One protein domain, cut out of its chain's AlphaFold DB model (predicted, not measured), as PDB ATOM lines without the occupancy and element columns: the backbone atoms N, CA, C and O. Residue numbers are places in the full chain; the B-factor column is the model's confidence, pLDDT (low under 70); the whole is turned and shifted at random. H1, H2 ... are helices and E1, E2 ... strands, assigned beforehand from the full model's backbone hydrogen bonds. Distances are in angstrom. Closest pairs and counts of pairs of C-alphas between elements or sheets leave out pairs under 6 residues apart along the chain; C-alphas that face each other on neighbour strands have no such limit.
ATOM      1  N   THR A   9     149.492 194.924 243.415       80.38
ATOM      2  CA  THR A   9     149.808 195.399 242.055       80.38
ATOM      3  C   THR A   9     150.889 196.477 242.058       80.38
ATOM      4  O   THR A   9     151.679 196.540 241.121       80.38
ATOM      5  N   LYS A  10     150.988 197.283 243.125       80.50
ATOM      6  CA  LYS A  10     152.128 198.185 243.350       80.50
ATOM      7  C   LYS A  10     153.391 197.381 243.658       80.50
ATOM      8  O   LYS A  10     154.423 197.625 243.046       80.50
ATOM      9  N   TRP A  11     153.273 196.366 244.514       76.19
ATOM     10  CA  TRP A  11     154.381 195.490 244.896       76.19
ATOM     11  C   TRP A  11     155.036 194.799 243.689       76.19
ATOM     12  O   TRP A  11     156.259 194.754 243.613       76.19
ATOM     13  N   PHE A  12     154.240 194.325 242.723       77.12
ATOM     14  CA  PHE A  12     154.741 193.708 241.486       77.12
ATOM     15  C   PHE A  12     155.238 194.704 240.428       77.12
ATOM     16  O   PHE A  12     156.017 194.309 239.565       77.12
ATOM     17  N   LYS A  13     154.796 195.967 240.470       81.62
ATOM     18  CA  LYS A  13     155.294 197.035 239.584       81.62
ATOM     19  C   LYS A  13     156.621 197.624 240.058       81.62
ATOM     20  O   LYS A  13     157.346 198.208 239.261       81.62
ATOM     21  N   GLU A  14     156.920 197.517 241.350       83.62
ATOM     22  CA  GLU A  14     158.180 197.992 241.907       83.62
ATOM     23  C   GLU A  14     159.308 196.986 241.646       83.62
ATOM     24  O   GLU A  14     159.140 195.777 241.778       83.62
ATOM     25  N   GLU A  15     160.488 197.491 241.289       86.12
ATOM     26  CA  GLU A  15     161.680 196.657 241.163       86.12
ATOM     27  C   GLU A  15     162.220 196.346 242.565       86.12
ATOM     28  O   GLU A  15     162.620 197.250 243.303       86.12
ATOM     29  N   TRP A  16     162.213 195.069 242.950       86.00
ATOM     30  CA  TRP A  16     162.731 194.607 244.237       86.00
ATOM     31  C   TRP A  16     164.145 194.071 244.077       86.00
ATOM     32  O   TRP A  16     164.406 193.200 243.247       86.00
ATOM     33  N   VAL A  17     165.055 194.553 244.918       88.44
ATOM     34  CA  VAL A  17     166.471 194.176 244.904       88.44
ATOM     35  C   VAL A  17     166.940 193.802 246.304       88.44
ATOM     36  O   VAL A  17     166.366 194.210 247.317       88.44
ATOM     37  N   ASP A  18     167.968 192.967 246.359       86.88
ATOM     38  CA  ASP A  18     168.640 192.629 247.602       86.88
ATOM     39  C   ASP A  18     169.567 193.779 247.999       86.88
ATOM     40  O   ASP A  18     170.397 194.217 247.206       86.88
ATOM     41  N   VAL A  19     169.449 194.256 249.235       86.56
ATOM     42  CA  VAL A  19     170.201 195.424 249.723       86.56
ATOM     43  C   VAL A  19     171.719 195.204 249.683       86.56
ATOM     44  O   VAL A  19     172.467 196.149 249.458       86.56
ATOM     45  N   LYS A  20     172.188 193.965 249.882       81.75
ATOM     46  CA  LYS A  20     173.622 193.641 249.904       81.75
ATOM     47  C   LYS A  20     174.218 193.509 248.511       81.75
ATOM     48  O   LYS A  20     175.310 194.008 248.262       81.75
ATOM     49  N   THR A  21     173.531 192.792 247.630       80.19
ATOM     50  CA  THR A  21     174.073 192.406 246.322       80.19
ATOM     51  C   THR A  21     173.543 193.245 245.163       80.19
ATOM     52  O   THR A  21     174.092 193.155 244.070       80.19
ATOM     53  N   GLY A  22     172.468 194.013 245.358       81.44
ATOM     54  CA  GLY A  22     171.779 194.763 244.300       81.44
ATOM     55  C   GLY A  22     171.051 193.879 243.281       81.44
ATOM     56  O   GLY A  22     170.446 194.381 242.341       81.44
ATOM     57  N   LYS A  23     171.093 192.555 243.452       83.44
ATOM     58  CA  LYS A  23     170.500 191.593 242.521       83.44
ATOM     59  C   LYS A  23     168.976 191.527 242.706       83.44
ATOM     60  O   LYS A  23     168.500 191.756 243.822       83.44
ATOM     61  N   PRO A  24     168.207 191.146 241.667       84.50
ATOM     62  CA  PRO A  24     166.752 191.060 241.758       84.50
ATOM     63  C   PRO A  24     166.305 190.114 242.880       84.50
ATOM     64  O   PRO A  24     166.828 189.004 243.052       84.50
ATOM     65  N   CYS A  25     165.327 190.569 243.655       80.44
ATOM     66  CA  CYS A  25     164.848 189.955 244.887       80.44
ATOM     67  C   CYS A  25     163.342 189.693 244.805       80.44
ATOM     68  O   CYS A  25     162.616 190.399 244.114       80.44
ATOM     69  N   GLY A  26     162.864 188.669 245.510       73.38
ATOM     70  CA  GLY A  26     161.448 188.315 245.561       73.38
ATOM     71  C   GLY A  26     161.181 186.862 245.181       73.38
ATOM     72  O   GLY A  26     162.082 186.029 245.095       73.38
ATOM     73  N   ARG A  27     159.902 186.544 244.958       65.94
ATOM     74  CA  ARG A  27     159.417 185.159 244.833       65.94
ATOM     75  C   ARG A  27     160.083 184.380 243.684       65.94
ATOM     76  O   ARG A  27     160.319 183.186 243.822       65.94
ATOM     77  N   LYS A  28     160.450 185.053 242.581       64.75
ATOM     78  CA  LYS A  28     161.142 184.433 241.431       64.75
ATOM     79  C   LYS A  28     162.603 184.070 241.729       64.75
ATOM     80  O   LYS A  28     163.056 183.016 241.295       64.75
ATOM     81  N   SER A  29     163.323 184.902 242.488       61.75
ATOM     82  CA  SER A  29     164.721 184.644 242.861       61.75
ATOM     83  C   SER A  29     164.872 183.769 244.108       61.75
ATOM     84  O   SER A  29     165.959 183.260 244.362       61.75
ATOM     85  N   ALA A  30     163.782 183.535 244.842       58.94
ATOM     86  CA  ALA A  30     163.711 182.631 245.988       58.94
ATOM     87  C   ALA A  30     163.181 181.223 245.646       58.94
ATOM     88  O   ALA A  30     162.832 180.484 246.565       58.94
ATOM     89  N   LYS A  31     163.088 180.836 244.356       61.62
ATOM     90  CA  LYS A  31     162.660 179.476 243.963       61.62
ATOM     91  C   LYS A  31     163.467 178.449 244.772       61.62
ATOM     92  O   LYS A  31     164.696 178.425 244.685       61.62
ATOM     93  N   LYS A  32     162.764 177.658 245.593       54.34
ATOM     94  CA  LYS A  32     163.330 176.684 246.539       54.34
ATOM     95  C   LYS A  32     164.348 175.803 245.797       54.34
ATOM     96  O   LYS A  32     164.034 175.287 244.729       54.34
ATOM     97  N   GLY A  33     165.582 175.734 246.298       56.66
ATOM     98  CA  GLY A  33     166.681 174.972 245.682       56.66
ATOM     99  C   GLY A  33     167.464 175.665 244.552       56.66
ATOM    100  O   GLY A  33     168.519 175.169 244.179       56.66
ATOM    101  N   LYS A  34     167.027 176.823 244.025       57.62
ATOM    102  CA  LYS A  34     167.737 177.528 242.928       57.62
ATOM    103  C   LYS A  34     168.663 178.654 243.384       57.62
ATOM    104  O   LYS A  34     169.501 179.114 242.613       57.62
ATOM    105  N   SER A  35     168.510 179.130 244.615       60.69
ATOM    106  CA  SER A  35     169.310 180.233 245.141       60.69
ATOM    107  C   SER A  35     170.243 179.734 246.233       60.69
ATOM    108  O   SER A  35     169.798 179.422 247.331       60.69
ATOM    109  N   LYS A  36     171.553 179.735 245.956       65.00
ATOM    110  CA  LYS A  36     172.610 179.562 246.972       65.00
ATOM    111  C   LYS A  36     172.735 180.781 247.905       65.00
ATOM    112  O   LYS A  36     173.650 180.845 248.718       65.00
ATOM    113  N   ARG A  37     171.878 181.802 247.750       62.44
ATOM    114  CA  ARG A  37     172.010 183.064 248.488       62.44
ATOM    115  C   ARG A  37     171.410 182.925 249.889       62.44
ATOM    116  O   ARG A  37     170.217 182.630 249.991       62.44
ATOM    117  N   PRO A  38     172.180 183.205 250.953       65.88
ATOM    118  CA  PRO A  38     171.643 183.256 252.304       65.88
ATOM    119  C   PRO A  38     170.608 184.385 252.415       65.88
ATOM    120  O   PRO A  38     170.788 185.451 251.829       65.88
ATOM    121  N   TYR A  39     169.526 184.107 253.148       70.44
ATOM    122  CA  TYR A  39     168.322 184.922 253.383       70.44
ATOM    123  C   TYR A  39     168.440 186.411 252.967       70.44
ATOM    124  O   TYR A  39     168.848 187.256 253.780       70.44
ATOM    125  N   PRO A  40     168.111 186.747 251.703       76.31
ATOM    126  CA  PRO A  40     168.355 188.078 251.164       76.31
ATOM    127  C   PRO A  40     167.451 189.119 251.828       76.31
ATOM    128  O   PRO A  40     166.316 188.841 252.223       76.31
ATOM    129  N   ALA A  41     167.950 190.345 251.945       83.31
ATOM    130  CA  ALA A  41     167.177 191.467 252.454       83.31
ATOM    131  C   ALA A  41     166.498 192.176 251.276       83.31
ATOM    132  O   ALA A  41     167.026 193.151 250.748       83.31
ATOM    133  N   CYS A  42     165.329 191.680 250.856       85.44
ATOM    134  CA  CYS A  42     164.574 192.279 249.755       85.44
ATOM    135  C   CYS A  42     163.961 193.630 250.146       85.44
ATOM    136  O   CYS A  42     163.215 193.729 251.128       85.44
ATOM    137  N   ARG A  43     164.226 194.662 249.341       87.56
ATOM    138  CA  ARG A  43     163.615 195.996 249.443       87.56
ATOM    139  C   ARG A  43     163.318 196.562 248.047       87.56
ATOM    140  O   ARG A  43     163.967 196.145 247.088       87.56
ATOM    141  N   PRO A  44     162.382 197.518 247.907       89.00
ATOM    142  CA  PRO A  44     162.219 198.251 246.654       89.00
ATOM    143  C   PRO A  44     163.528 198.965 246.306       89.00
ATOM    144  O   PRO A  44     164.168 199.521 247.202       89.00
ATOM    145  N   LYS A  45     163.909 199.012 245.027       87.12
ATOM    146  CA  LYS A  45     165.143 199.653 244.540       87.12
ATOM    147  C   LYS A  45     165.323 201.059 245.103       87.12
ATOM    148  O   LYS A  45     166.368 201.364 245.658       87.12
ATOM    149  N   LYS A  46     164.255 201.865 245.093       86.12
ATOM    150  CA  LYS A  46     164.243 203.227 245.658       86.12
ATOM    151  C   LYS A  46     164.646 203.283 247.136       86.12
ATOM    152  O   LYS A  46     165.252 204.254 247.572       86.12
ATOM    153  N   VAL A  47     164.302 202.260 247.918       87.50
ATOM    154  CA  VAL A  47     164.669 202.156 249.338       87.50
ATOM    155  C   VAL A  47     166.065 201.564 249.491       87.50
ATOM    156  O   VAL A  47     166.839 202.054 250.304       87.50
ATOM    157  N   ALA A  48     166.404 200.543 248.699       86.19
ATOM    158  CA  ALA A  48     167.724 199.919 248.714       86.19
ATOM    159  C   ALA A  48     168.836 200.915 248.348       86.19
ATOM    160  O   ALA A  48     169.858 200.938 249.022       86.19
ATOM    161  N   SER A  49     168.606 201.805 247.376       84.94
ATOM    162  CA  SER A  49     169.541 202.873 246.996       84.94
ATOM    163  C   SER A  49     169.808 203.890 248.110       84.94
ATOM    164  O   SER A  49     170.822 204.576 248.076       84.94
ATOM    165  N   ARG A  50     168.917 203.998 249.104       86.62
ATOM    166  CA  ARG A  50     169.097 204.883 250.269       86.62
ATOM    167  C   ARG A  50     169.896 204.228 251.393       86.62
ATOM    168  O   ARG A  50     170.254 204.909 252.350       86.62
ATOM    169  N   ILE A  51     170.140 202.922 251.307       85.31
ATOM    170  CA  ILE A  51     170.965 202.182 252.261       85.31
ATOM    171  C   ILE A  51     172.409 202.239 251.766       85.31
ATOM    172  O   ILE A  51     172.698 201.918 250.615       85.31
ATOM    173  N   SER A  52     173.333 202.633 252.638       85.06
ATOM    174  CA  SER A  52     174.753 202.655 252.298       85.06
ATOM    175  C   SER A  52     175.320 201.236 252.155       85.06
ATOM    176  O   SER A  52     174.876 200.290 252.812       85.06
ATOM    177  N   LYS A  53     176.386 201.082 251.356       82.75
ATOM    178  CA  LYS A  53     177.109 199.802 251.229       82.75
ATOM    179  C   LYS A  53     177.639 199.296 252.581       82.75
ATOM    180  O   LYS A  53     177.684 198.089 252.805       82.75
ATOM    181  N   SER A  54     178.014 200.201 253.489       83.25
ATOM    182  CA  SER A  54     178.465 199.858 254.844       83.25
ATOM    183  C   SER A  54     177.345 199.251 255.691       83.25
ATOM    184  O   SER A  54     177.555 198.249 256.369       83.25
ATOM    185  N   GLU A  55     176.127 199.785 255.602       85.00
ATOM    186  CA  GLU A  55     174.973 199.217 256.295       85.00
ATOM    187  C   GLU A  55     174.524 197.893 255.663       85.00
ATOM    188  O   GLU A  55     174.188 196.945 256.373       85.00
ATOM    189  N   ALA A  56     174.615 197.779 254.339       84.19
ATOM    190  CA  ALA A  56     174.329 196.551 253.609       84.19
ATOM    191  C   ALA A  56     175.233 195.373 254.027       84.19
ATOM    192  O   ALA A  56     174.776 194.229 254.103       84.19
ATOM    193  N   ARG A  57     176.498 195.647 254.377       83.62
ATOM    194  CA  ARG A  57     177.457 194.643 254.875       83.62
ATOM    195  C   ARG A  57     177.065 194.041 256.225       83.62
ATOM    196  O   ARG A  57     177.423 192.893 256.476       83.62
TER     197      ARG A  57
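Overview. This is residues 9 to 57 of the 77 residues of an uncharacterized protein of Maribacter sp (UniProt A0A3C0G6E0). A flat model has a small two-strand hairpin, E1 and E2, in its middle, a short helix at either far end, H1 and H3, and a wide loop whose residues 31 to 36 stick out. The 49 printed residues run H1, E1, E2, H2, H3; the class is mixed, with 20 residues in named elements, under half. It is compact, with a radius of gyration of the C-alphas of 11.0 A and spans of 29 by 28 by 11 A.

Along the chain. H1, residues 9 to 13, begins at C-alpha 9 (149.808, 195.399, 242.055). E1 is residues 16 to 18 and E2 42 to 44, each 7.1 A long. H2 is residues 45 to 48; H3, 53 to 57, spans 6.3 A and ends at C-alpha 57 (177.457, 194.643, 254.875).

Arrangement. E1 and E2 form an antiparallel hairpin at 136 degrees, with N 17 and O 43 2.9 A apart, within hydrogen-bond range. The closest C-alphas of E1 and H2, Trp 16 and Lys 45, are 5.6 A apart. H1 and H3 are apart. In H1 and H3 every O i to N i+4 pair is within hydrogen-bond range; H2 is too short for one.

Size, cuts and confidence. The farthest C-alphas, Thr 9 and Ser 54, are 31.7 A apart. The printed part has no cut. The link E1 to E2 is long, 23 residues; pLDDT is under 70 at residues 27 to 38.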